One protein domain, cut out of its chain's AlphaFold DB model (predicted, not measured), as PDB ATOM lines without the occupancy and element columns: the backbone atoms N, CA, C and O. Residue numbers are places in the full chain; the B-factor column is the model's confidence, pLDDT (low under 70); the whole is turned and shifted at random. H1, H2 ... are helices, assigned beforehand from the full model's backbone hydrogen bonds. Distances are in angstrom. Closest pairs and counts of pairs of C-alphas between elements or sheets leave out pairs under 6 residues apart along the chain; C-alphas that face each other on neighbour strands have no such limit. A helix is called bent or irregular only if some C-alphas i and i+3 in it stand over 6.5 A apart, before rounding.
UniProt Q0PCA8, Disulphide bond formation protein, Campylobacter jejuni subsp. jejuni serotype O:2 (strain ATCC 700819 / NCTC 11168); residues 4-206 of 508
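This is residues 4 to 206 of the 508 residues of the protein "Disulphide bond formation protein" of Campylobacter jejuni subsp. jejuni serotype O:2 (strain ATCC 700819 / NCTC 11168) (UniProt Q0PCA8). Five long helices form an up-and-down bundle, with H1 and H2 together in its middle, H3 and H4 on one side of them and H6 on the other. The short helix H5 lies across one end of the bundle, while two long stretches with no named element, residues 94 to 110 and 178 to 206, lie at the other end. The printed part has 203 residues, 135 of them in six named helices, H1 to H6 in that order; there is no named strand, and the class is all helix. The whole is compact, with a radius of gyration of the C-alphas of 18.5 A, and elongated, with spans of 56 by 36 by 32 A.

H1, residues 4 to 36, and H2, residues 43 to 65, are the hub, touching four other helices each. They form a hairpin: Gly 18 and Gly 56 have the closest C-alphas, 3.8 A apart, at a shallow tilt of 27 degrees, opposite ways. H3, residues 69 to 93, forms a hairpin with H2, the closest C-alphas being those of Ala 51 and Gly 82, 5.3 A apart. H4, residues 111 to 131, forms a hairpin with H3, with the closest C-alphas, Ser 86 and Glu 116, 5.0 A apart. H4 touches H1 with residues 10 to 25 of H1 alone, at a shallow tilt of 5 degrees, opposite ways; the closest C-alphas, Phe 10 and Ile 129, are 6.9 A apart. H2 and H4 only just touch, with 3 pairs of C-alphas within 8 A, the closest being Cys 45 and Tyr 112 at 6.6 A. H5, residues 136 to 143, touches H1, about perpendicular at 81 degrees, with C-alphas Ile 4 and Glu 142 closest at 5.9 A. H6, residues 153 to 177, touches H1, the same way at a shallow tilt of 32 degrees, with C-alphas Phe 19 and Ala 158 closest at 5.7 A. H6 also touches H2, with C-alphas Leu 60 and Val 159 closest at 7.0 A, and is apart from H3 and H4. Every O i to N i+4 pair is within hydrogen-bond range in H2 and H6, against 23 of 29 in H1, 20 of 21 in H3, 16 of 17 in H4 and 3 of 4 in H5.

H1 begins at C-alpha 4, (112.913, 166.990, 193.177), and measures 44.1 A; it is neither bent nor irregular, but only just: C-alphas 22 and 25 are 6.4 A apart. H2 measures 32.1 A, H3 36.7 A and H4 30.1 A. H6 measures 35.5 A and ends at C-alpha 177, (98.553, 148.577, 153.966).

The C-alphas farthest apart, Asp 97 and Gly 145, are 59.0 A apart. The printed part has no cut. The link from H3 to H4 is long, and in it residues 105 to 106 pair with 109 to 110, antiparallel. The mean pLDDT of the printed part is 93.5, and no printed residue is under 70.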
ATOM      1  N   ILE A   4     112.107 167.903 194.013       87.37
ATOM      2  CA  ILE A   4     112.913 166.990 193.177       87.37
ATOM      3  C   ILE A   4     112.363 165.554 193.213       87.37
ATOM      4  O   ILE A   4     112.335 164.868 192.191       87.37
ATOM      5  N   ASN A   5     111.896 165.079 194.371       89.48
ATOM      6  CA  ASN A   5     111.300 163.743 194.483       89.48
ATOM      7  C   ASN A   5     109.930 163.688 193.799       89.48
ATOM      8  O   ASN A   5     109.628 162.693 193.143       89.48
ATOM      9  N   LYS A   6     109.130 164.761 193.888       92.06
ATOM     10  CA  LYS A   6     107.897 164.876 193.097       92.06
ATOM     11  C   LYS A   6     108.203 164.835 191.601       92.06
ATOM     12  O   LYS A   6     107.521 164.122 190.878       92.06
ATOM     13  N   THR A   7     109.257 165.516 191.150       93.88
ATOM     14  CA  THR A   7     109.711 165.493 189.753       93.88
ATOM     15  C   THR A   7     110.103 164.095 189.295       93.88
ATOM     16  O   THR A   7     109.637 163.632 188.255       93.88
ATOM     17  N   LYS A   8     110.896 163.372 190.091       92.65
ATOM     18  CA  LYS A   8     111.248 161.977 189.791       92.65
ATOM     19  C   LYS A   8     110.008 161.087 189.706       92.65
ATOM     20  O   LYS A   8     109.895 160.305 188.766       92.65
ATOM     21  N   ASN A   9     109.060 161.244 190.632       93.13
ATOM     22  CA  ASN A   9     107.797 160.504 190.614       93.13
ATOM     23  C   ASN A   9     106.938 160.853 189.396       93.13
ATOM     24  O   ASN A   9     106.427 159.945 188.750       93.13
ATOM     25  N   PHE A  10     106.834 162.132 189.037       95.13
ATOM     26  CA  PHE A  10     106.142 162.581 187.832       95.13
ATOM     27  C   PHE A  10     106.714 161.897 186.587       95.13
ATOM     28  O   PHE A  10     105.964 161.335 185.794       95.13
ATOM     29  N   TYR A  11     108.040 161.850 186.438       95.59
ATOM     30  CA  TYR A  11     108.656 161.143 185.317       95.59
ATOM     31  C   TYR A  11     108.422 159.629 185.355       95.59
ATOM     32  O   TYR A  11     108.235 159.027 184.303       95.59
ATOM     33  N   THR A  12     108.394 159.000 186.533       95.77
ATOM     34  CA  THR A  12     108.009 157.584 186.658       95.77
ATOM     35  C   THR A  12     106.574 157.358 186.182       95.77
ATOM     36  O   THR A  12     106.333 156.427 185.418       95.77
ATOM     37  N   LEU A  13     105.639 158.229 186.569       96.25
ATOM     38  CA  LEU A  13     104.238 158.158 186.150       96.25
ATOM     39  C   LEU A  13     104.079 158.403 184.647       96.25
ATOM     40  O   LEU A  13     103.386 157.639 183.986       96.25
ATOM     41  N   MET A  14     104.774 159.394 184.082       95.80
ATOM     42  CA  MET A  14     104.790 159.630 182.633       95.80
ATOM     43  C   MET A  14     105.390 158.447 181.869       95.80
ATOM     44  O   MET A  14     104.880 158.071 180.815       95.80
ATOM     45  N   CYS A  15     106.443 157.826 182.407       97.73
ATOM     46  CA  CYS A  15     107.029 156.622 181.828       97.73
ATOM     47  C   CYS A  15     106.041 155.462 181.847       97.73
ATOM     48  O   CYS A  15     105.902 154.778 180.841       97.73
ATOM     49  N   LEU A  16     105.352 155.254 182.970       97.38
ATOM     50  CA  LEU A  16     104.338 154.218 183.101       97.38
ATOM     51  C   LEU A  16     103.172 154.472 182.142       97.38
ATOM     52  O   LEU A  16     102.776 153.559 181.433       97.38
ATOM     53  N   ALA A  17     102.672 155.705 182.054       96.40
ATOM     54  CA  ALA A  17     101.590 156.074 181.144       96.40
ATOM     55  C   ALA A  17     101.968 155.819 179.675       96.40
ATOM     56  O   ALA A  17     101.241 155.130 178.959       96.40
ATOM     57  N   GLY A  18     103.136 156.313 179.242       96.93
ATOM     58  CA  GLY A  18     103.621 156.115 177.876       96.93
ATOM     59  C   GLY A  18     103.944 154.658 177.548       96.93
ATOM     60  O   GLY A  18     103.711 154.200 176.433       96.93
ATOM     61  N   PHE A  19     104.436 153.909 178.532       98.18
ATOM     62  CA  PHE A  19     104.691 152.485 178.385       98.18
ATOM     63  C   PHE A  19     103.395 151.684 178.283       98.18
ATOM     64  O   PHE A  19     103.255 150.893 177.359       98.18
ATOM     65  N   LEU A  20     102.434 151.898 179.186       97.87
ATOM     66  CA  LEU A  20     101.197 151.119 179.251       97.87
ATOM     67  C   LEU A  20     100.299 151.338 178.035       97.87
ATOM     68  O   LEU A  20      99.722 150.370 177.552       97.87
ATOM     69  N   ILE A  21     100.214 152.561 177.498       97.41
ATOM     70  CA  ILE A  21      99.435 152.808 176.273       97.41
ATOM     71  C   ILE A  21     100.033 152.084 175.053       97.41
ATOM     72  O   ILE A  21      99.298 151.646 174.177       97.41
ATOM     73  N   ILE A  22     101.352 151.887 174.995       98.35
ATOM     74  CA  ILE A  22     101.975 151.103 173.917       98.35
ATOM     75  C   ILE A  22     101.882 149.603 174.223       98.35
ATOM     76  O   ILE A  22     101.554 148.809 173.350       98.35
ATOM     77  N   LEU A  23     102.160 149.198 175.460       98.07
ATOM     78  CA  LEU A  23     102.196 147.794 175.858       98.07
ATOM     79  C   LEU A  23     100.822 147.134 175.750       98.07
ATOM     80  O   LEU A  23     100.722 146.018 175.248       98.07
ATOM     81  N   LEU A  24      99.785 147.806 176.253       96.10
ATOM     82  CA  LEU A  24      98.463 147.217 176.403       96.10
ATOM     83  C   LEU A  24      97.663 147.323 175.101       96.10
ATOM     84  O   LEU A  24      97.655 146.339 174.372       96.10
ATOM     85  N   PRO A  25      97.019 148.447 174.731       95.77
ATOM     86  CA  PRO A  25      96.138 148.443 173.568       95.77
ATOM     87  C   PRO A  25      96.901 148.203 172.261       95.77
ATOM     88  O   PRO A  25      96.475 147.365 171.472       95.77
ATOM     89  N   VAL A  26      98.054 148.847 172.037       97.37
ATOM     90  CA  VAL A  26      98.827 148.644 170.798       97.37
ATOM     91  C   VAL A  26      99.475 147.258 170.775       97.37
ATOM     92  O   VAL A  26      99.349 146.544 169.784       97.37
ATOM     93  N   GLY A  27     100.130 146.849 171.865       97.97
ATOM     94  CA  GLY A  27     100.803 145.554 171.962       97.97
ATOM     95  C   GLY A  27      99.845 144.369 171.861       97.97
ATOM     96  O   GLY A  27     100.099 143.464 171.071       97.97
ATOM     97  N   ILE A  28      98.715 144.386 172.574       96.62
ATOM     98  CA  ILE A  28      97.680 143.343 172.468       96.62
ATOM     99  C   ILE A  28      97.099 143.318 171.053       96.62
ATOM    100  O   ILE A  28      96.999 142.251 170.447       96.62
ATOM    101  N   ALA A  29      96.759 144.478 170.488       95.27
ATOM    102  CA  ALA A  29      96.137 144.529 169.172       95.27
ATOM    103  C   ALA A  29      97.103 144.127 168.039       95.27
ATOM    104  O   ALA A  29      96.682 143.555 167.032       95.27
ATOM    105  N   ASN A  30      98.402 144.387 168.179       96.56
ATOM    106  CA  ASN A  30      99.413 143.927 167.230       96.56
ATOM    107  C   ASN A  30      99.737 142.438 167.413       96.56
ATOM    108  O   ASN A  30      99.608 141.657 166.472       96.56
ATOM    109  N   LEU A  31     100.133 142.036 168.622       96.89
ATOM    110  CA  LEU A  31     100.680 140.706 168.874       96.89
ATOM    111  C   LEU A  31      99.598 139.631 168.956       96.89
ATOM    112  O   LEU A  31      99.726 138.584 168.328       96.89
ATOM    113  N   ILE A  32      98.521 139.899 169.694       95.97
ATOM    114  CA  ILE A  32      97.449 138.925 169.912       95.97
ATOM    115  C   ILE A  32      96.435 139.016 168.778       95.97
ATOM    116  O   ILE A  32      96.218 138.034 168.073       95.97
ATOM    117  N   PHE A  33      95.832 140.184 168.552       94.82
ATOM    118  CA  PHE A  33      94.776 140.287 167.540       94.82
ATOM    119  C   PHE A  33      95.363 140.104 166.136       94.82
ATOM    120  O   PHE A  33      94.909 139.232 165.403       94.82
ATOM    121  N   GLY A  34      96.447 140.817 165.821       94.59
ATOM    122  CA  GLY A  34      97.154 140.712 164.545       94.59
ATOM    123  C   GLY A  34      97.740 139.330 164.264       94.59
ATOM    124  O   GLY A  34      97.242 138.614 163.398       94.59
ATOM    125  N   TYR A  35      98.818 138.951 164.957       96.23
ATOM    126  CA  TYR A  35      99.539 137.719 164.608       96.23
ATOM    127  C   TYR A  35      98.844 136.435 165.060       96.23
ATOM    128  O   TYR A  35      98.885 135.453 164.321       96.23
ATOM    129  N   MET A  36      98.237 136.405 166.252       95.40
ATOM    130  CA  MET A  36      97.670 135.158 166.786       95.40
ATOM    131  C   MET A  36      96.250 134.889 166.280       95.40
ATOM    132  O   MET A  36      95.919 133.740 165.995       95.40
ATOM    133  N   LEU A  37      95.414 135.923 166.161       94.36
ATOM    134  CA  LEU A  37      94.010 135.779 165.752       94.36
ATOM    135  C   LEU A  37      93.762 136.161 164.285       94.36
ATOM    136  O   LEU A  37      92.691 135.879 163.748       94.36
ATOM    137  N   GLY A  38      94.749 136.761 163.614       92.91
ATOM    138  CA  GLY A  38      94.634 137.194 162.223       92.91
ATOM    139  C   GLY A  38      93.739 138.423 162.026       92.91
ATOM    140  O   GLY A  38      93.398 138.741 160.889       92.91
ATOM    141  N   ASP A  39      93.341 139.113 163.090       91.81
ATOM    142  CA  ASP A  39      92.534 140.332 163.034       91.81
ATOM    143  C   ASP A  39      93.384 141.485 162.487       91.81
ATOM    144  O   ASP A  39      94.383 141.912 163.078       91.81
ATOM    145  N   SER A  40      93.019 141.958 161.300       92.41
ATOM    146  CA  SER A  40      93.737 143.024 160.613       92.41
ATOM    147  C   SER A  40      93.047 144.365 160.874       92.41
ATOM    148  O   SER A  40      91.820 144.434 160.800       92.41
ATOM    149  N   PRO A  41      93.784 145.449 161.169       92.64
ATOM    150  CA  PRO A  41      93.172 146.750 161.409       92.64
ATOM    151  C   PRO A  41      92.606 147.352 160.121       92.64
ATOM    152  O   PRO A  41      93.263 147.336 159.076       92.64
ATOM    153  N   CYS A  42      91.414 147.945 160.204       92.78
ATOM    154  CA  CYS A  42      90.917 148.821 159.146       92.78
ATOM    155  C   CYS A  42      91.687 150.149 159.146       92.78
ATOM    156  O   CYS A  42      92.402 150.467 160.102       92.78
ATOM    157  N   THR A  43      91.502 150.971 158.112       92.00
ATOM    158  CA  THR A  43      92.138 152.296 158.008       92.00
ATOM    159  C   THR A  43      91.945 153.161 159.266       92.00
ATOM    160  O   THR A  43      92.888 153.811 159.714       92.00
ATOM    161  N   LEU A  44      90.763 153.133 159.899       91.99
ATOM    162  CA  LEU A  44      90.516 153.891 161.136       91.99
ATOM    163  C   LEU A  44      91.237 153.292 162.351       91.99
ATOM    164  O   LEU A  44      91.803 154.041 163.147       91.99
ATOM    165  N   CYS A  45      91.281 151.962 162.484       93.58
ATOM    166  CA  CYS A  45      92.049 151.302 163.544       93.58
ATOM    167  C   CYS A  45      93.553 151.583 163.420       93.58
ATOM    168  O   CYS A  45      94.221 151.742 164.442       93.58
ATOM    169  N   TRP A  46      94.096 151.672 162.200       93.94
ATOM    170  CA  TRP A  46      95.489 152.084 161.991       93.94
ATOM    171  C   TRP A  46      95.744 153.491 162.522       93.94
ATOM    172  O   TRP A  46      96.636 153.659 163.354       93.94
ATOM    173  N   GLY A  47      94.905 154.462 162.149       93.52
ATOM    174  CA  GLY A  47      95.012 155.832 162.659       93.52
ATOM    175  C   GLY A  47      94.941 155.908 164.188       93.52
ATOM    176  O   GLY A  47      95.742 156.597 164.817       93.52
ATOM    177  N   GLN A  48      94.055 155.123 164.809       95.49
ATOM    178  CA  GLN A  48      93.943 155.051 166.271       95.49
ATOM    179  C   GLN A  48      95.204 154.459 166.923       95.49
ATOM    180  O   GLN A  48      95.693 154.998 167.918       95.49
ATOM    181  N   ARG A  49      95.773 153.379 166.363       95.47
ATOM    182  CA  ARG A  49      97.041 152.808 166.853       95.47
ATOM    183  C   ARG A  49      98.194 153.796 166.697       95.47
ATOM    184  O   ARG A  49      98.994 153.931 167.617       95.47
ATOM    185  N   GLU A  50      98.267 154.507 165.575       95.60
ATOM    186  CA  GLU A  50      99.258 155.565 165.351       95.60
ATOM    187  C   GLU A  50      99.147 156.666 166.409       95.60
ATOM    188  O   GLU A  50     100.150 157.012 167.033       95.60
ATOM    189  N   ALA A  51      97.936 157.151 166.701       97.40
ATOM    190  CA  ALA A  51      97.714 158.150 167.744       97.40
ATOM    191  C   ALA A  51      98.151 157.648 169.135       97.40
ATOM    192  O   ALA A  51      98.853 158.365 169.850       97.40
ATOM    193  N   MET A  52      97.820 156.404 169.506       97.73
ATOM    194  CA  MET A  52      98.276 155.788 170.764       97.73
ATOM    195  C   MET A  52      99.806 155.686 170.837       97.73
ATOM    196  O   MET A  52     100.404 156.017 171.865       97.73
ATOM    197  N   ILE A  53     100.451 155.273 169.741       98.28
ATOM    198  CA  ILE A  53     101.913 155.214 169.636       98.28
ATOM    199  C   ILE A  53     102.508 156.611 169.808       98.28
ATOM    200  O   ILE A  53     103.431 156.780 170.602       98.28
ATOM    201  N   PHE A  54     101.987 157.624 169.116       97.69
ATOM    202  CA  PHE A  54     102.523 158.980 169.195       97.69
ATOM    203  C   PHE A  54     102.378 159.581 170.596       97.69
ATOM    204  O   PHE A  54     103.345 160.147 171.111       97.69
ATOM    205  N   ILE A  55     101.234 159.385 171.260       97.47
ATOM    206  CA  ILE A  55     101.024 159.786 172.660       97.47
ATOM    207  C   ILE A  55     102.050 159.097 173.569       97.47
ATOM    208  O   ILE A  55     102.725 159.761 174.360       97.47
ATOM    209  N   GLY A  56     102.209 157.777 173.431       97.73
ATOM    210  CA  GLY A  56     103.161 157.006 174.229       97.73
ATOM    211  C   GLY A  56     104.610 157.448 174.014       97.73
ATOM    212  O   GLY A  56     105.344 157.678 174.975       97.73
ATOM    213  N   VAL A  57     105.009 157.666 172.761       97.39
ATOM    214  CA  VAL A  57     106.343 158.164 172.397       97.39
ATOM    215  C   VAL A  57     106.573 159.576 172.943       97.39
ATOM    216  O   VAL A  57     107.651 159.838 173.476       97.39
ATOM    217  N   MET A  58     105.583 160.474 172.895       97.06
ATOM    218  CA  MET A  58     105.708 161.810 173.497       97.06
ATOM    219  C   MET A  58     105.860 161.756 175.017       97.06
ATOM    220  O   MET A  58     106.690 162.478 175.573       97.06
ATOM    221  N   ALA A  59     105.133 160.868 175.699       97.08
ATOM    222  CA  ALA A  59     105.315 160.644 177.130       97.08
ATOM    223  C   ALA A  59     106.736 160.132 177.449       97.08
ATOM    224  O   ALA A  59     107.394 160.654 178.349       97.08
ATOM    225  N   LEU A  60     107.271 159.196 176.659       97.11
ATOM    226  CA  LEU A  60     108.655 158.724 176.797       97.11
ATOM    227  C   LEU A  60     109.689 159.812 176.442       97.11
ATOM    228  O   LEU A  60     110.762 159.876 177.049       97.11
ATOM    229  N   PHE A  61     109.369 160.725 175.523       95.82
ATOM    230  CA  PHE A  61     110.205 161.893 175.230       95.82
ATOM    231  C   PHE A  61     110.244 162.868 176.405       95.82
ATOM    232  O   PHE A  61     111.318 163.381 176.708       95.82
ATOM    233  N   ILE A  62     109.130 163.078 177.115       95.37
ATOM    234  CA  ILE A  62     109.111 163.856 178.365       95.37
ATOM    235  C   ILE A  62     110.028 163.201 179.407       95.37
ATOM    236  O   ILE A  62     110.815 163.887 180.058       95.37
ATOM    237  N   VAL A  63     110.008 161.871 179.518       96.19
ATOM    238  CA  VAL A  63     110.889 161.126 180.431       96.19
ATOM    239  C   VAL A  63     112.363 161.295 180.065       96.19
ATOM    240  O   VAL A  63     113.189 161.455 180.962       96.19
ATOM    241  N   ARG A  64     112.714 161.280 178.773       95.68
ATOM    242  CA  ARG A  64     114.110 161.349 178.314       95.68
ATOM    243  C   ARG A  64     114.661 162.774 178.228       95.68
ATOM    244  O   ARG A  64     115.819 163.014 178.563       95.68
ATOM    245  N   TYR A  65     113.868 163.721 177.754       94.23
ATOM    246  CA  TYR A  65     114.312 165.083 177.432       94.23
ATOM    247  C   TYR A  65     113.793 166.141 178.404       94.23
ATOM    248  O   TYR A  65     114.062 167.328 178.199       94.23
ATOM    249  N   GLY A  66     113.076 165.713 179.441       92.88
ATOM    250  CA  GLY A  66     112.448 166.578 180.425       92.88
ATOM    251  C   GLY A  66     111.129 167.174 179.937       92.88
ATOM    252  O   GLY A  66     110.824 167.200 178.739       92.88
ATOM    253  N   MET A  67     110.339 167.670 180.886       91.29
ATOM    254  CA  MET A  67     109.071 168.337 180.602       91.29
ATOM    255  C   MET A  67     109.307 169.654 179.849       91.29
ATOM    256  O   MET A  67     109.991 170.548 180.340       91.29
ATOM    257  N   LYS A  68     108.730 169.781 178.650       89.99
ATOM    258  CA  LYS A  68     108.774 171.003 177.829       89.99
ATOM    259  C   LYS A  68     107.380 171.308 177.310       89.99
ATOM    260  O   LYS A  68     106.673 170.388 176.899       89.99
ATOM    261  N   GLY A  69     107.033 172.593 177.224       88.42
ATOM    262  CA  GLY A  69     105.729 173.032 176.713       88.42
ATOM    263  C   GLY A  69     105.379 172.427 175.349       88.42
ATOM    264  O   GLY A  69     104.261 171.976 175.148       88.42
ATOM    265  N   LYS A  70     106.361 172.290 174.445       94.02
ATOM    266  CA  LYS A  70     106.155 171.668 173.125       94.02
ATOM    267  C   LYS A  70     105.800 170.177 173.162       94.02
ATOM    268  O   LYS A  70     105.052 169.728 172.305       94.02
ATOM    269  N   TYR A  71     106.320 169.408 174.123       94.18
ATOM    270  CA  TYR A  71     105.987 167.982 174.242       94.18
ATOM    271  C   TYR A  71     104.599 167.800 174.840       94.18
ATOM    272  O   TYR A  71     103.844 166.957 174.370       94.18
ATOM    273  N   LEU A  72     104.247 168.640 175.817       91.08
ATOM    274  CA  LEU A  72     102.886 168.716 176.329       91.08
ATOM    275  C   LEU A  72     101.901 169.083 175.215       91.08
ATOM    276  O   LEU A  72     100.914 168.384 175.026       91.08
ATOM    277  N   ALA A  73     102.196 170.133 174.444       94.82
ATOM    278  CA  ALA A  73     101.362 170.559 173.326       94.82
ATOM    279  C   ALA A  73     101.193 169.443 172.284       94.82
ATOM    280  O   ALA A  73     100.071 169.144 171.893       94.82
ATOM    281  N   ALA A  74     102.285 168.784 171.883       96.42
ATOM    282  CA  ALA A  74     102.235 167.660 170.949       96.42
ATOM    283  C   ALA A  74     101.367 166.511 171.482       96.42
ATOM    284  O   ALA A  74     100.508 166.007 170.764       96.42
ATOM    285  N   LEU A  75     101.543 166.142 172.752       94.69
ATOM    286  CA  LEU A  75     100.759 165.100 173.405       94.69
ATOM    287  C   LEU A  75      99.258 165.453 173.456       94.69
ATOM    288  O   LEU A  75      98.424 164.592 173.179       94.69
ATOM    289  N   LEU A  76      98.905 166.712 173.738       94.28
ATOM    290  CA  LEU A  76      97.513 167.175 173.734       94.28
ATOM    291  C   LEU A  76      96.911 167.155 172.322       94.28
ATOM    292  O   LEU A  76      95.800 166.661 172.145       94.28
ATOM    293  N   ILE A  77      97.653 167.625 171.313       96.67
ATOM    294  CA  ILE A  77      97.218 167.610 169.905       96.67
ATOM    295  C   ILE A  77      96.976 166.172 169.434       96.67
ATOM    296  O   ILE A  77      95.927 165.883 168.865       96.67
ATOM    297  N   MET A  78      97.904 165.251 169.707       95.73
ATOM    298  CA  MET A  78      97.751 163.838 169.338       95.73
ATOM    299  C   MET A  78      96.563 163.185 170.047       95.73
ATOM    300  O   MET A  78      95.848 162.400 169.433       95.73
ATOM    301  N   THR A  79      96.321 163.530 171.316       95.13
ATOM    302  CA  THR A  79      95.161 163.032 172.071       95.13
ATOM    303  C   THR A  79      93.849 163.542 171.474       95.13
ATOM    304  O   THR A  79      92.919 162.761 171.301       95.13
ATOM    305  N   ALA A  80      93.783 164.819 171.084       95.96
ATOM    306  CA  ALA A  80      92.612 165.386 170.416       95.96
ATOM    307  C   ALA A  80      92.343 164.729 169.051       95.96
ATOM    308  O   ALA A  80      91.198 164.410 168.735       95.96
ATOM    309  N   VAL A  81      93.393 164.473 168.260       96.55
ATOM    310  CA  VAL A  81      93.280 163.740 166.987       96.55
ATOM    311  C   VAL A  81      92.813 162.300 167.219       96.55
ATOM    312  O   VAL A  81      91.923 161.836 166.511       96.55
ATOM    313  N   GLY A  82      93.358 161.615 168.230       96.64
ATOM    314  CA  GLY A  82      92.955 160.258 168.600       96.64
ATOM    315  C   GLY A  82      91.481 160.167 168.995       96.64
ATOM    316  O   GLY A  82      90.763 159.327 168.455       96.64
ATOM    317  N   LEU A  83      91.008 161.090 169.843       96.32
ATOM    318  CA  LEU A  83      89.590 161.202 170.213       96.32
ATOM    319  C   LEU A  83      88.696 161.452 168.997       96.32
ATOM    320  O   LEU A  83      87.667 160.807 168.836       96.32
ATOM    321  N   TYR A  84      89.086 162.364 168.103       95.04
ATOM    322  CA  TYR A  84      88.331 162.596 166.871       95.04
ATOM    323  C   TYR A  84      88.204 161.312 166.033       95.04
ATOM    324  O   TYR A  84      87.113 160.975 165.570       95.04
ATOM    325  N   GLN A  85      89.301 160.568 165.863       94.70
ATOM    326  CA  GLN A  85      89.305 159.309 165.115       94.70
ATOM    327  C   GLN A  85      88.446 158.228 165.785       94.70
ATOM    328  O   GLN A  85      87.778 157.464 165.086       94.70
ATOM    329  N   SER A  86      88.446 158.133 167.118       94.68
ATOM    330  CA  SER A  86      87.617 157.163 167.840       94.68
ATOM    331  C   SER A  86      86.134 157.520 167.814       94.68
ATOM    332  O   SER A  86      85.330 156.642 167.493       94.68
ATOM    333  N   PHE A  87      85.776 158.798 167.963       94.19
ATOM    334  CA  PHE A  87      84.401 159.259 167.770       94.19
ATOM    335  C   PHE A  87      83.897 158.998 166.350       94.19
ATOM    336  O   PHE A  87      82.774 158.523 166.176       94.19
ATOM    337  N   ALA A  88      84.715 159.267 165.327       91.75
ATOM    338  CA  ALA A  88      84.352 159.000 163.938       91.75
ATOM    339  C   ALA A  88      84.116 157.501 163.689       91.75
ATOM    340  O   ALA A  88      83.135 157.124 163.048       91.75
ATOM    341  N   HIS A  89      84.985 156.640 164.224       92.40
ATOM    342  CA  HIS A  89      84.862 155.195 164.058       92.40
ATOM    343  C   HIS A  89      83.632 154.643 164.788       92.40
ATOM    344  O   HIS A  89      82.801 153.979 164.173       92.40
ATOM    345  N   TYR A  90      83.464 154.980 166.067       89.99
ATOM    346  CA  TYR A  90      82.291 154.586 166.845       89.99
ATOM    347  C   TYR A  90      80.989 155.105 166.219       89.99
ATOM    348  O   TYR A  90      80.044 154.339 166.037       89.99
ATOM    349  N   GLY A  91      80.944 156.379 165.817       89.95
ATOM    350  CA  GLY A  91      79.755 157.008 165.240       89.95
ATOM    351  C   GLY A  91      79.231 156.312 163.978       89.95
ATOM    352  O   GLY A  91      78.017 156.264 163.762       89.95
ATOM    353  N   ASN A  92      80.115 155.699 163.182       87.35
ATOM    354  CA  ASN A  92      79.728 154.919 162.001       87.35
ATOM    355  C   ASN A  92      78.956 153.634 162.346       87.35
ATOM    356  O   ASN A  92      78.174 153.152 161.523       87.35
ATOM    357  N   HIS A  93      79.130 153.102 163.559       88.13
ATOM    358  CA  HIS A  93      78.517 151.851 164.012       88.13
ATOM    359  C   HIS A  93      77.507 152.036 165.153       88.13
ATOM    360  O   HIS A  93      76.735 151.124 165.424       88.13
ATOM    361  N   ALA A  94      77.432 153.218 165.771       87.89
ATOM    362  CA  ALA A  94      76.591 153.485 166.942       87.89
ATOM    363  C   ALA A  94      75.076 153.289 166.724       87.89
ATOM    364  O   ALA A  94      74.332 153.173 167.689       87.89
ATOM    365  N   HIS A  95      74.614 153.277 165.470       85.47
ATOM    366  CA  HIS A  95      73.201 153.128 165.099       85.47
ATOM    367  C   HIS A  95      72.833 151.712 164.628       85.47
ATOM    368  O   HIS A  95      71.741 151.518 164.098       85.47
ATOM    369  N   ARG A  96      73.769 150.763 164.708       88.48
ATOM    370  CA  ARG A  96      73.559 149.371 164.302       88.48
ATOM    371  C   ARG A  96      72.790 148.610 165.381       88.48
ATOM    372  O   ARG A  96      72.794 149.022 166.540       88.48
ATOM    373  N   ASP A  97      72.167 147.498 164.997       89.94
ATOM    374  CA  ASP A  97      71.533 146.620 165.980       89.94
ATOM    375  C   ASP A  97      72.587 145.909 166.839       89.94
ATOM    376  O   ASP A  97      73.791 145.939 166.552       89.94
ATOM    377  N   LEU A  98      72.114 145.245 167.895       87.61
ATOM    378  CA  LEU A  98      72.942 144.450 168.794       87.61
ATOM    379  C   LEU A  98      73.873 143.516 167.998       87.61
ATOM    380  O   LEU A  98      73.437 142.800 167.099       87.61
ATOM    381  N   ASP A  99      75.160 143.568 168.332       85.64
ATOM    382  CA  ASP A  99      76.237 142.738 167.783       85.64
ATOM    383  C   ASP A  99      76.549 142.894 166.275       85.64
ATOM    384  O   ASP A  99      77.468 142.247 165.783       85.64
ATOM    385  N   GLN A 100      75.909 143.816 165.541       86.47
ATOM    386  CA  GLN A 100      76.182 144.087 164.109       86.47
ATOM    387  C   GLN A 100      77.497 144.858 163.829       86.47
ATOM    388  O   GLN A 100      77.690 145.411 162.740       86.47
ATOM    389  N   GLY A 101      78.392 144.975 164.809       82.04
ATOM    390  CA  GLY A 101      79.672 145.662 164.634       82.04
ATOM    391  C   GLY A 101      80.643 144.914 163.710       82.04
ATOM    392  O   GLY A 101      80.365 143.826 163.217       82.04
ATOM    393  N   PHE A 102      81.805 145.525 163.465       79.25
ATOM    394  CA  PHE A 102      82.900 144.924 162.700       79.25
ATOM    395  C   PHE A 102      84.180 144.785 163.541       79.25
ATOM    396  O   PHE A 102      84.492 145.645 164.367       79.25
ATOM    397  N   GLY A 103      84.944 143.720 163.286       78.05
ATOM    398  CA  GLY A 103      86.207 143.414 163.958       78.05
ATOM    399  C   GLY A 103      86.039 142.569 165.220       78.05
ATOM    400  O   GLY A 103      84.935 142.202 165.616       78.05
ATOM    401  N   LEU A 104      87.157 142.231 165.858       88.01
ATOM    402  CA  LEU A 104      87.146 141.455 167.096       88.01
ATOM    403  C   LEU A 104      86.409 142.197 168.230       88.01
ATOM    404  O   LEU A 104      86.531 143.414 168.376       88.01
ATOM    405  N   ALA A 105      85.683 141.456 169.071       89.64
ATOM    406  CA  ALA A 105      85.063 141.975 170.287       89.64
ATOM    407  C   ALA A 105      85.809 141.507 171.544       89.64
ATOM    408  O   ALA A 105      86.192 140.345 171.669       89.64
ATOM    409  N   VAL A 106      85.982 142.416 172.502       90.00
ATOM    410  CA  VAL A 106      86.542 142.150 173.831       90.00
ATOM    411  C   VAL A 106      85.472 142.522 174.852       90.00
ATOM    412  O   VAL A 106      84.970 143.644 174.835       90.00
ATOM    413  N   PHE A 107      85.077 141.570 175.701       91.19
ATOM    414  CA  PHE A 107      83.969 141.726 176.660       91.19
ATOM    415  C   PHE A 107      82.645 142.193 176.018       91.19
ATOM    416  O   PHE A 107      81.945 143.036 176.569       91.19
ATOM    417  N   GLY A 108      82.314 141.665 174.832       88.78
ATOM    418  CA  GLY A 108      81.081 142.005 174.103       88.78
ATOM    419  C   GLY A 108      81.125 143.342 173.356       88.78
ATOM    420  O   GLY A 108      80.130 143.748 172.768       88.78
ATOM    421  N   ILE A 109      82.271 144.031 173.350       89.45
ATOM    422  CA  ILE A 109      82.420 145.336 172.706       89.45
ATOM    423  C   ILE A 109      83.519 145.275 171.649       89.45
ATOM    424  O   ILE A 109      84.638 144.834 171.917       89.45
ATOM    425  N   HIS A 110      83.204 145.741 170.444       90.96
ATOM    426  CA  HIS A 110      84.129 145.751 169.315       90.96
ATOM    427  C   HIS A 110      85.348 146.651 169.575       90.96
ATOM    428  O   HIS A 110      85.250 147.702 170.215       90.96
ATOM    429  N   THR A 111      86.511 146.248 169.063       90.81
ATOM    430  CA  THR A 111      87.812 146.902 169.311       90.81
ATOM    431  C   THR A 111      87.842 148.390 168.970       90.81
ATOM    432  O   THR A 111      88.526 149.153 169.656       90.81
ATOM    433  N   TYR A 112      87.064 148.844 167.986       89.57
ATOM    434  CA  TYR A 112      86.986 150.263 167.639       89.57
ATOM    435  C   TYR A 112      86.399 151.145 168.748       89.57
ATOM    436  O   TYR A 112      86.770 152.313 168.850       89.57
ATOM    437  N   PHE A 113      85.516 150.611 169.598       91.89
ATOM    438  CA  PHE A 113      84.997 151.344 170.755       91.89
ATOM    439  C   PHE A 113      85.995 151.323 171.914       91.89
ATOM    440  O   PHE A 113      86.135 152.307 172.632       91.89
ATOM    441  N   TRP A 114      86.766 150.245 172.074       94.14
ATOM    442  CA  TRP A 114      87.844 150.220 173.066       94.14
ATOM    443  C   TRP A 114      88.898 151.305 172.819       94.14
ATOM    444  O   TRP A 114      89.475 151.806 173.782       94.14
ATOM    445  N   ALA A 115      89.110 151.729 171.570       93.41
ATOM    446  CA  ALA A 115      89.951 152.889 171.280       93.41
ATOM    447  C   ALA A 115      89.420 154.176 171.941       93.41
ATOM    448  O   ALA A 115      90.204 154.903 172.547       93.41
ATOM    449  N   GLU A 116      88.103 154.419 171.907       94.41
ATOM    450  CA  GLU A 116      87.451 155.544 172.599       94.41
ATOM    451  C   GLU A 116      87.731 155.495 174.109       94.41
ATOM    452  O   GLU A 116      88.168 156.481 174.704       94.41
ATOM    453  N   VAL A 117      87.577 154.315 174.719       95.51
ATOM    454  CA  VAL A 117      87.870 154.095 176.146       95.51
ATOM    455  C   VAL A 117      89.336 154.399 176.467       95.51
ATOM    456  O   VAL A 117      89.625 155.062 177.463       95.51
ATOM    457  N   VAL A 118      90.270 153.953 175.620       95.99
ATOM    458  CA  VAL A 118      91.706 154.222 175.787       95.99
ATOM    459  C   VAL A 118      91.993 155.721 175.722       95.99
ATOM    460  O   VAL A 118      92.707 156.225 176.588       95.99
ATOM    461  N   PHE A 119      91.443 156.455 174.753       96.90
ATOM    462  CA  PHE A 119      91.707 157.892 174.638       96.90
ATOM    463  C   PHE A 119      91.108 158.700 175.798       96.90
ATOM    464  O   PHE A 119      91.775 159.601 176.311       96.90
ATOM    465  N   TRP A 120      89.924 158.343 176.303       95.82
ATOM    466  CA  TRP A 120      89.397 158.955 177.530       95.82
ATOM    467  C   TRP A 120      90.228 158.615 178.764       95.82
ATOM    468  O   TRP A 120      90.482 159.493 179.593       95.82
ATOM    469  N   ALA A 121      90.716 157.376 178.874       95.70
ATOM    470  CA  ALA A 121      91.632 156.993 179.943       95.70
ATOM    471  C   ALA A 121      92.936 157.803 179.878       95.70
ATOM    472  O   ALA A 121      93.425 158.250 180.912       95.70
ATOM    473  N   VAL A 122      93.471 158.059 178.679       93.98
ATOM    474  CA  VAL A 122      94.632 158.938 178.479       93.98
ATOM    475  C   VAL A 122      94.347 160.345 178.994       93.98
ATOM    476  O   VAL A 122      95.132 160.850 179.794       93.98
ATOM    477  N   VAL A 123      93.230 160.964 178.596       95.15
ATOM    478  CA  VAL A 123      92.860 162.310 179.068       95.15
ATOM    479  C   VAL A 123      92.756 162.353 180.590       95.15
ATOM    480  O   VAL A 123      93.354 163.227 181.218       95.15
ATOM    481  N   LEU A 124      92.048 161.396 181.196       95.37
ATOM    482  CA  LEU A 124      91.835 161.358 182.640       95.37
ATOM    483  C   LEU A 124      93.145 161.131 183.408       95.37
ATOM    484  O   LEU A 124      93.461 161.881 184.330       95.37
ATOM    485  N   LEU A 125      93.925 160.118 183.022       94.35
ATOM    486  CA  LEU A 125      95.170 159.767 183.707       94.35
ATOM    487  C   LEU A 125      96.218 160.864 183.559       94.35
ATOM    488  O   LEU A 125      96.869 161.216 184.541       94.35
ATOM    489  N   LEU A 126      96.362 161.448 182.368       93.19
ATOM    490  CA  LEU A 126      97.247 162.593 182.184       93.19
ATOM    491  C   LEU A 126      96.758 163.796 182.982       93.19
ATOM    492  O   LEU A 126      97.574 164.433 183.639       93.19
ATOM    493  N   GLY A 127      95.452 164.074 183.001       93.58
ATOM    494  CA  GLY A 127      94.868 165.127 183.832       93.58
ATOM    495  C   GLY A 127      95.246 164.976 185.307       93.58
ATOM    496  O   GLY A 127      95.714 165.932 185.919       93.58
ATOM    497  N   VAL A 128      95.146 163.762 185.855       95.22
ATOM    498  CA  VAL A 128      95.568 163.457 187.233       95.22
ATOM    499  C   VAL A 128      97.080 163.632 187.411       95.22
ATOM    500  O   VAL A 128      97.508 164.301 188.351       95.22
ATOM    501  N   ILE A 129      97.906 163.087 186.513       94.05
ATOM    502  CA  ILE A 129      99.373 163.220 186.590       94.05
ATOM    503  C   ILE A 129      99.790 164.697 186.555       94.05
ATOM    504  O   ILE A 129     100.654 165.113 187.330       94.05
ATOM    505  N   PHE A 130      99.159 165.501 185.695       91.23
ATOM    506  CA  PHE A 130      99.430 166.930 185.575       91.23
ATOM    507  C   PHE A 130      98.858 167.756 186.733       91.23
ATOM    508  O   PHE A 130      99.483 168.742 187.115       91.23
ATOM    509  N   ALA A 131      97.750 167.344 187.354       91.08
ATOM    510  CA  ALA A 131      97.213 168.005 188.549       91.08
ATOM    511  C   ALA A 131      98.186 167.935 189.740       91.08
ATOM    512  O   ALA A 131      98.253 168.855 190.552       91.08
ATOM    513  N   PHE A 132      98.980 166.864 189.813       90.42
ATOM    514  CA  PHE A 132     100.040 166.693 190.807       90.42
ATOM    515  C   PHE A 132     101.439 167.007 190.255       90.42
ATOM    516  O   PHE A 132     102.443 166.629 190.872       90.42
ATOM    517  N   ALA A 133     101.528 167.691 189.107       89.77
ATOM    518  CA  ALA A 133     102.810 168.047 188.522       89.77
ATOM    519  C   ALA A 133     103.606 168.988 189.451       89.77
ATOM    520  O   ALA A 133     103.048 169.924 190.032       89.77
ATOM    521  N   PRO A 134     104.925 168.771 189.582       91.06
ATOM    522  CA  PRO A 134     105.826 169.727 190.215       91.06
ATOM    523  C   PRO A 134     105.810 171.090 189.520       91.06
ATOM    524  O   PRO A 134     105.427 171.226 188.356       91.06
ATOM    525  N   LYS A 135     106.333 172.104 190.217       88.26
ATOM    526  CA  LYS A 135     106.580 173.421 189.609       88.26
ATOM    527  C   LYS A 135     107.544 173.297 188.425       88.26
ATOM    528  O   LYS A 135     108.501 172.530 188.496       88.26
ATOM    529  N   PHE A 136     107.368 174.121 187.389       84.16
ATOM    530  CA  PHE A 136     108.209 174.060 186.183       84.16
ATOM    531  C   PHE A 136     109.721 174.131 186.474       84.16
ATOM    532  O   PHE A 136     110.470 173.291 185.982       84.16
ATOM    533  N   ASN A 137     110.159 175.026 187.368       87.78
ATOM    534  CA  ASN A 137     111.574 175.147 187.757       87.78
ATOM    535  C   ASN A 137     112.133 173.875 188.426       87.78
ATOM    536  O   ASN A 137     113.338 173.635 188.396       87.78
ATOM    537  N   ALA A 138     111.282 173.030 189.023       91.17
ATOM    538  CA  ALA A 138     111.712 171.764 189.614       91.17
ATOM    539  C   ALA A 138     112.065 170.710 188.551       91.17
ATOM    540  O   ALA A 138     112.843 169.800 188.843       91.17
ATOM    541  N   PHE A 139     111.529 170.819 187.328       91.35
ATOM    542  CA  PHE A 139     111.960 169.988 186.200       91.35
ATOM    543  C   PHE A 139     113.367 170.366 185.733       91.35
ATOM    544  O   PHE A 139     114.167 169.477 185.454       91.35
ATOM    545  N   GLU A 140     113.680 171.663 185.694       87.78
ATOM    546  CA  GLU A 140     115.013 172.161 185.329       87.78
ATOM    547  C   GLU A 140     116.062 171.798 186.386       87.78
ATOM    548  O   GLU A 140     117.142 171.312 186.050       87.78
ATOM    549  N   ALA A 141     115.714 171.949 187.668       90.40
ATOM    550  CA  ALA A 141     116.590 171.583 188.778       90.40
ATOM    551  C   ALA A 141     116.923 170.079 188.800       90.40
ATOM    552  O   ALA A 141     118.056 169.709 189.098       90.40
ATOM    553  N   GLU A 142     115.967 169.199 188.468       91.82
ATOM    554  CA  GLU A 142     116.219 167.749 188.409       91.82
ATOM    555  C   GLU A 142     117.121 167.349 187.239       91.82
ATOM    556  O   GLU A 142     117.908 166.414 187.377       91.82
ATOM    557  N   LEU A 143     117.049 168.076 186.120       89.04
ATOM    558  CA  LEU A 143     117.913 167.863 184.961       89.04
ATOM    559  C   LEU A 143     119.375 168.268 185.244       89.04
ATOM    560  O   LEU A 143     120.288 167.755 184.601       89.04
ATOM    561  N   ASN A 144     119.596 169.164 186.215       88.18
ATOM    562  CA  ASN A 144     120.910 169.569 186.726       88.18
ATOM    563  C   ASN A 144     121.912 169.981 185.626       88.18
ATOM    564  O   ASN A 144     123.076 169.579 185.632       88.18
ATOM    565  N   GLY A 145     121.442 170.740 184.634       85.81
ATOM    566  CA  GLY A 145     122.259 171.219 183.514       85.81
ATOM    567  C   GLY A 145     122.646 170.155 182.475       85.81
ATOM    568  O   GLY A 145     123.274 170.496 181.470       85.81
ATOM    569  N   GLU A 146     122.266 168.883 182.651       91.93
ATOM    570  CA  GLU A 146     122.466 167.861 181.620       91.93
ATOM    571  C   GLU A 146     121.550 168.133 180.408       91.93
ATOM    572  O   GLU A 146     120.438 168.642 180.527       91.93
ATOM    573  N   LYS A 147     121.977 167.760 179.193       87.80
ATOM    574  CA  LYS A 147     121.126 167.926 177.990       87.80
ATOM    575  C   LYS A 147     119.891 167.022 178.011       87.80
ATOM    576  O   LYS A 147     118.937 167.246 177.263       87.80
ATOM    577  N   PHE A 148     119.947 165.953 178.796       92.68
ATOM    578  CA  PHE A 148     118.909 164.950 178.880       92.68
ATOM    579  C   PHE A 148     118.983 164.151 180.172       92.68
ATOM    580  O   PHE A 148     120.043 164.030 180.773       92.68
ATOM    581  N   ARG A 149     117.864 163.530 180.539       93.61
ATOM    582  CA  ARG A 149     117.765 162.679 181.721       93.61
ATOM    583  C   ARG A 149     118.374 161.305 181.453       93.61
ATOM    584  O   ARG A 149     118.167 160.716 180.388       93.61
ATOM    585  N   LYS A 150     119.094 160.770 182.439       93.01
ATOM    586  CA  LYS A 150     119.563 159.377 182.428       93.01
ATOM    587  C   LYS A 150     118.385 158.439 182.663       93.01
ATOM    588  O   LYS A 150     117.558 158.677 183.542       93.01
ATOM    589  N   TYR A 151     118.320 157.358 181.892       92.39
ATOM    590  CA  TYR A 151     117.302 156.342 182.111       92.39
ATOM    591  C   TYR A 151     117.550 155.606 183.430       92.39
ATOM    592  O   TYR A 151     118.660 155.160 183.718       92.39
ATOM    593  N   THR A 152     116.489 155.412 184.205       94.49
ATOM    594  CA  THR A 152     116.439 154.324 185.184       94.49
ATOM    595  C   THR A 152     116.338 152.989 184.444       94.49
ATOM    596  O   THR A 152     115.875 152.951 183.299       94.49
ATOM    597  N   LYS A 153     116.689 151.878 185.106       95.71
ATOM    598  CA  LYS A 153     116.523 150.523 184.543       95.71
ATOM    599  C   LYS A 153     115.102 150.286 184.013       95.71
ATOM    600  O   LYS A 153     114.943 149.771 182.913       95.71
ATOM    601  N   PHE A 154     114.089 150.735 184.762       95.48
ATOM    602  CA  PHE A 154     112.687 150.657 184.348       95.48
ATOM    603  C   PHE A 154     112.413 151.468 183.079       95.48
ATOM    604  O   PHE A 154     111.905 150.920 182.110       95.48
ATOM    605  N   SER A 155     112.795 152.750 183.047       96.38
ATOM    606  CA  SER A 155     112.533 153.593 181.872       96.38
ATOM    607  C   SER A 155     113.275 153.124 180.618       96.38
ATOM    608  O   SER A 155     112.734 153.215 179.523       96.38
ATOM    609  N   PHE A 156     114.480 152.564 180.772       97.69
ATOM    610  CA  PHE A 156     115.209 151.958 179.663       97.69
ATOM    611  C   PHE A 156     114.478 150.722 179.124       97.69
ATOM    612  O   PHE A 156     114.271 150.616 177.918       97.69
ATOM    613  N   ALA A 157     114.039 149.821 180.010       98.08
ATOM    614  CA  ALA A 157     113.272 148.638 179.626       98.08
ATOM    615  C   ALA A 157     111.941 149.011 178.953       98.08
ATOM    616  O   ALA A 157     111.606 148.448 177.915       98.08
ATOM    617  N   ALA A 158     111.225 149.999 179.497       98.12
ATOM    618  CA  ALA A 158     109.992 150.518 178.918       98.12
ATOM    619  C   ALA A 158     110.211 151.034 177.489       98.12
ATOM    620  O   ALA A 158     109.505 150.617 176.577       98.12
ATOM    621  N   VAL A 159     111.232 151.873 177.271       98.05
ATOM    622  CA  VAL A 159     111.582 152.379 175.935       98.05
ATOM    623  C   VAL A 159     111.945 151.241 174.980       98.05
ATOM    624  O   VAL A 159     111.482 151.243 173.842       98.05
ATOM    625  N   LEU A 160     112.739 150.265 175.426       98.31
ATOM    626  CA  LEU A 160     113.157 149.134 174.596       98.31
ATOM    627  C   LEU A 160     111.966 148.263 174.168       98.31
ATOM    628  O   LEU A 160     111.815 147.970 172.984       98.31
ATOM    629  N   ILE A 161     111.100 147.886 175.110       98.42
ATOM    630  CA  ILE A 161     109.911 147.072 174.831       98.42
ATOM    631  C   ILE A 161     108.937 147.845 173.935       98.42
ATOM    632  O   ILE A 161     108.456 147.300 172.943       98.42
ATOM    633  N   SER A 162     108.688 149.127 174.226       98.57
ATOM    634  CA  SER A 162     107.862 149.982 173.369       98.57
ATOM    635  C   SER A 162     108.421 150.076 171.950       98.57
ATOM    636  O   SER A 162     107.651 149.981 171.000       98.57
ATOM    637  N   ALA A 163     109.740 150.206 171.781       98.46
ATOM    638  CA  ALA A 163     110.365 150.248 170.460       98.46
ATOM    639  C   ALA A 163     110.147 148.948 169.668       98.46
ATOM    640  O   ALA A 163     109.845 149.013 168.478       98.46
ATOM    641  N   ILE A 164     110.234 147.783 170.320       98.68
ATOM    642  CA  ILE A 164     109.968 146.479 169.690       98.68
ATOM    643  C   ILE A 164     108.504 146.378 169.241       98.68
ATOM    644  O   ILE A 164     108.241 146.006 168.099       98.68
ATOM    645  N   ILE A 165     107.554 146.756 170.102       98.57
ATOM    646  CA  ILE A 165     106.118 146.733 169.774       98.57
ATOM    647  C   ILE A 165     105.815 147.674 168.606       98.57
ATOM    648  O   ILE A 165     105.127 147.291 167.663       98.57
ATOM    649  N   VAL A 166     106.355 148.896 168.636       98.56
ATOM    650  CA  VAL A 166     106.167 149.870 167.556       98.56
ATOM    651  C   VAL A 166     106.761 149.349 166.246       98.56
ATOM    652  O   VAL A 166     106.085 149.410 165.223       98.56
ATOM    653  N   ALA A 167     107.968 148.777 166.265       98.49
ATOM    654  CA  ALA A 167     108.580 148.180 165.077       98.49
ATOM    655  C   ALA A 167     107.734 147.029 164.507       98.49
ATOM    656  O   ALA A 167     107.522 146.955 163.297       98.49
ATOM    657  N   SER A 168     107.189 146.175 165.375       98.22
ATOM    658  CA  SER A 168     106.292 145.090 164.973       98.22
ATOM    659  C   SER A 168     104.971 145.611 164.392       98.22
ATOM    660  O   SER A 168     104.479 145.078 163.397       98.22
ATOM    661  N   ASN A 169     104.413 146.686 164.956       97.33
ATOM    662  CA  ASN A 169     103.205 147.327 164.437       97.33
ATOM    663  C   ASN A 169     103.449 147.991 163.074       97.33
ATOM    664  O   ASN A 169     102.612 147.872 162.185       97.33
ATOM    665  N   VAL A 170     104.614 148.619 162.876       96.78
ATOM    666  CA  VAL A 170     105.036 149.168 161.574       96.78
ATOM    667  C   VAL A 170     105.190 148.060 160.532       96.78
ATOM    668  O   VAL A 170     104.725 148.222 159.408       96.78
ATOM    669  N   PHE A 171     105.789 146.920 160.889       97.38
ATOM    670  CA  PHE A 171     105.892 145.780 159.976       97.38
ATOM    671  C   PHE A 171     104.512 145.232 159.593       97.38
ATOM    672  O   PHE A 171     104.248 145.014 158.410       97.38
ATOM    673  N   GLN A 172     103.609 145.067 160.567       96.17
ATOM    674  CA  GLN A 172     102.235 144.639 160.298       96.17
ATOM    675  C   GLN A 172     101.525 145.620 159.347       96.17
ATOM    676  O   GLN A 172     100.936 145.173 158.364       96.17
ATOM    677  N   ALA A 173     101.645 146.931 159.592       95.30
ATOM    678  CA  ALA A 173     101.071 147.975 158.741       95.30
ATOM    679  C   ALA A 173     101.652 147.943 157.322       95.30
ATOM    680  O   ALA A 173     100.904 147.971 156.352       95.30
ATOM    681  N   PHE A 174     102.973 147.820 157.172       95.76
ATOM    682  CA  PHE A 174     103.610 147.708 155.859       95.76
ATOM    683  C   PHE A 174     103.062 146.517 155.063       95.76
ATOM    684  O   PHE A 174     102.717 146.663 153.892       95.76
ATOM    685  N   VAL A 175     102.935 145.355 155.709       95.71
ATOM    686  CA  VAL A 175     102.394 144.151 155.074       95.71
ATOM    687  C   VAL A 175     100.936 144.360 154.655       95.71
ATOM    688  O   VAL A 175     100.605 144.096 153.505       95.71
ATOM    689  N   SER A 176     100.065 144.859 155.537       93.25
ATOM    690  CA  SER A 176      98.619 144.960 155.268       93.25
ATOM    691  C   SER A 176      98.196 146.157 154.413       93.25
ATOM    692  O   SER A 176      97.162 146.103 153.754       93.25
ATOM    693  N   THR A 177      98.950 147.253 154.477       93.84
ATOM    694  CA  THR A 177      98.553 148.577 153.966       93.84
ATOM    695  C   THR A 177      99.421 148.997 152.790       93.84
ATOM    696  O   THR A 177      98.909 149.609 151.856       93.84
ATOM    697  N   GLY A 178     100.704 148.632 152.803       93.75
ATOM    698  CA  GLY A 178     101.676 149.002 151.783       93.75
ATOM    699  C   GLY A 178     102.317 150.371 151.985       93.75
ATOM    700  O   GLY A 178     102.193 151.006 153.031       93.75
ATOM    701  N   ILE A 179     103.053 150.806 150.962       93.89
ATOM    702  CA  ILE A 179     103.693 152.129 150.902       93.89
ATOM    703  C   ILE A 179     102.735 153.182 150.323       93.89
ATOM    704  O   ILE A 179     101.774 152.822 149.647       93.89
ATOM    705  N   PRO A 180     102.994 154.490 150.482       91.41
ATOM    706  CA  PRO A 180     102.238 155.501 149.753       91.41
ATOM    707  C   PRO A 180     102.232 155.235 148.229       91.41
ATOM    708  O   PRO A 180     103.264 154.856 147.673       91.41
ATOM    709  N   PRO A 181     101.097 155.432 147.532       91.94
ATOM    710  CA  PRO A 181      99.861 156.046 148.013       91.94
ATOM    711  C   PRO A 181      98.815 155.030 148.515       91.94
ATOM    712  O   PRO A 181      97.629 155.332 148.492       91.94
ATOM    713  N   TYR A 182      99.182 153.814 148.915       94.50
ATOM    714  CA  TYR A 182      98.227 152.891 149.533       94.50
ATOM    715  C   TYR A 182      97.915 153.323 150.977       94.50
ATOM    716  O   TYR A 182      98.791 153.816 151.683       94.50
ATOM    717  N   VAL A 183      96.654 153.185 151.398       89.69
ATOM    718  CA  VAL A 183      96.141 153.648 152.715       89.69
ATOM    719  C   VAL A 183      95.422 152.549 153.495       89.69
ATOM    720  O   VAL A 183      94.805 152.792 154.533       89.69
ATOM    721  N   GLY A 184      95.517 151.316 152.999       91.00
ATOM    722  CA  GLY A 184      94.894 150.155 153.615       91.00
ATOM    723  C   GLY A 184      93.434 149.996 153.218       91.00
ATOM    724  O   GLY A 184      92.943 150.626 152.281       91.00
ATOM    725  N   GLN A 185      92.770 149.080 153.909       92.72
ATOM    726  CA  GLN A 185      91.425 148.618 153.590       92.72
ATOM    727  C   GLN A 185      90.436 149.118 154.649       92.72
ATOM    728  O   GLN A 185      90.741 149.107 155.845       92.72
ATOM    729  N   GLY A 186      89.245 149.532 154.209       89.15
ATOM    730  CA  GLY A 186      88.118 149.801 155.109       89.15
ATOM    731  C   GLY A 186      87.615 148.516 155.767       89.15
ATOM    732  O   GLY A 186      87.474 148.473 156.984       89.15
ATOM    733  N   ASP A 187      87.483 147.457 154.966       90.02
ATOM    734  CA  ASP A 187      87.124 146.104 155.397       90.02
ATOM    735  C   ASP A 187      88.320 145.165 155.162       90.02
ATOM    736  O   ASP A 187      88.440 144.543 154.104       90.02
ATOM    737  N   PRO A 188      89.288 145.124 156.088       92.33
ATOM    738  CA  PRO A 188      90.529 144.398 155.882       92.33
ATOM    739  C   PRO A 188      90.326 142.880 155.902       92.33
ATOM    740  O   PRO A 188      89.667 142.317 156.777       92.33
ATOM    741  N   VAL A 189      90.992 142.197 154.972       93.10
ATOM    742  CA  VAL A 189      91.156 140.738 155.029       93.10
ATOM    743  C   VAL A 189      92.011 140.313 156.228       93.10
ATOM    744  O   VAL A 189      92.796 141.098 156.764       93.10
ATOM    745  N   ARG A 190      91.893 139.035 156.619       93.36
ATOM    746  CA  ARG A 190      92.698 138.428 157.690       93.36
ATOM    747  C   ARG A 190      94.186 138.704 157.472       93.36
ATOM    748  O   ARG A 190      94.700 138.491 156.373       93.36
ATOM    749  N   PHE A 191      94.882 139.108 158.531       94.83
ATOM    750  CA  PHE A 191      96.320 139.317 158.476       94.83
ATOM    751  C   PHE A 191      97.028 138.028 158.039       94.83
ATOM    752  O   PHE A 191      96.800 136.946 158.584       94.83
ATOM    753  N   SER A 192      97.887 138.143 157.028       94.94
ATOM    754  CA  SER A 192      98.644 137.030 156.474       94.94
ATOM    755  C   SER A 192      99.994 137.518 155.970       94.94
ATOM    756  O   SER A 192     100.097 138.599 155.400       94.94
ATOM    757  N   LEU A 193     101.021 136.685 156.137       95.39
ATOM    758  CA  LEU A 193     102.331 136.880 155.507       95.39
ATOM    759  C   LEU A 193     102.417 136.215 154.126       95.39
ATOM    760  O   LEU A 193     103.462 136.267 153.487       95.39
ATOM    761  N   ASN A 194     101.341 135.570 153.660       96.02
ATOM    762  CA  ASN A 194     101.294 134.987 152.326       96.02
ATOM    763  C   ASN A 194     101.014 136.096 151.290       96.02
ATOM    764  O   ASN A 194      99.911 136.653 151.310       96.02
ATOM    765  N   PRO A 195     101.941 136.374 150.348       94.58
ATOM    766  CA  PRO A 195     101.791 137.429 149.338       94.58
ATOM    767  C   PRO A 195     100.489 137.365 148.541       94.58
ATOM    768  O   PRO A 195      99.966 138.398 148.145       94.58
ATOM    769  N   LYS A 196      99.928 136.164 148.354       95.86
ATOM    770  CA  LYS A 196      98.663 135.959 147.637       95.86
ATOM    771  C   LYS A 196      97.473 136.682 148.283       95.86
ATOM    772  O   LYS A 196      96.535 137.036 147.577       95.86
ATOM    773  N   TYR A 197      97.484 136.849 149.605       94.87
ATOM    774  CA  TYR A 197      96.370 137.425 150.369       94.87
ATOM    775  C   TYR A 197      96.653 138.851 150.856       94.87
ATOM    776  O   TYR A 197      95.824 139.441 151.542       94.87
ATOM    777  N   ILE A 198      97.816 139.406 150.512       95.48
ATOM    778  CA  ILE A 198      98.189 140.775 150.858       95.48
ATOM    779  C   ILE A 198      97.570 141.725 149.829       95.48
ATOM    780  O   ILE A 198      97.871 141.650 148.639       95.48
ATOM    781  N   ILE A 199      96.699 142.622 150.296       94.57
ATOM    782  CA  ILE A 199      95.958 143.563 149.450       94.57
ATOM    783  C   ILE A 199      96.321 144.989 149.848       94.57
ATOM    784  O   ILE A 199      95.962 145.461 150.926       94.57
ATOM    785  N   TRP A 200      96.999 145.697 148.948       95.17
ATOM    786  CA  TRP A 200      97.283 147.122 149.096       95.17
ATOM    787  C   TRP A 200      96.240 147.931 148.328       95.17
ATOM    788  O   TRP A 200      96.163 147.855 147.100       95.17
ATOM    789  N   SER A 201      95.427 148.710 149.047       94.22
ATOM    790  CA  SER A 201      94.315 149.474 148.467       94.22
ATOM    791  C   SER A 201      94.548 150.985 148.515       94.22
ATOM    792  O   SER A 201      95.136 151.524 149.456       94.22
ATOM    793  N   LYS A 202      94.089 151.666 147.459       92.78
ATOM    794  CA  LYS A 202      94.025 153.134 147.341       92.78
ATOM    795  C   LYS A 202      92.593 153.656 147.475       92.78
ATOM    796  O   LYS A 202      92.374 154.855 147.355       92.78
ATOM    797  N   GLU A 203      91.625 152.768 147.693       89.28
ATOM    798  CA  GLU A 203      90.196 153.090 147.675       89.28
ATOM    799  C   GLU A 203      89.817 154.153 148.710       89.28
ATOM    800  O   GLU A 203      88.974 155.002 148.431       89.28
ATOM    801  N   GLY A 204      90.514 154.192 149.851       83.79
ATOM    802  CA  GLY A 204      90.321 155.219 150.876       83.79
ATOM    803  C   GLY A 204      90.577 156.658 150.404       83.79
ATOM    804  O   GLY A 204      90.126 157.589 151.062       83.79
ATOM    805  N   TRP A 205      91.251 156.868 149.264       85.61
ATOM    806  CA  TRP A 205      91.406 158.204 148.673       85.61
ATOM    807  C   TRP A 205      90.162 158.710 147.941       85.61
ATOM    808  O   TRP A 205      90.038 159.917 147.711       85.61
ATOM    809  N   ASN A 206      89.244 157.820 147.561       82.23
ATOM    810  CA  ASN A 206      88.086 158.181 146.757       82.23
ATOM    811  C   ASN A 206      87.173 159.144 147.532       82.23
ATOM    812  O   ASN A 206      86.679 158.837 148.613       82.23
TER     813      ASN A 206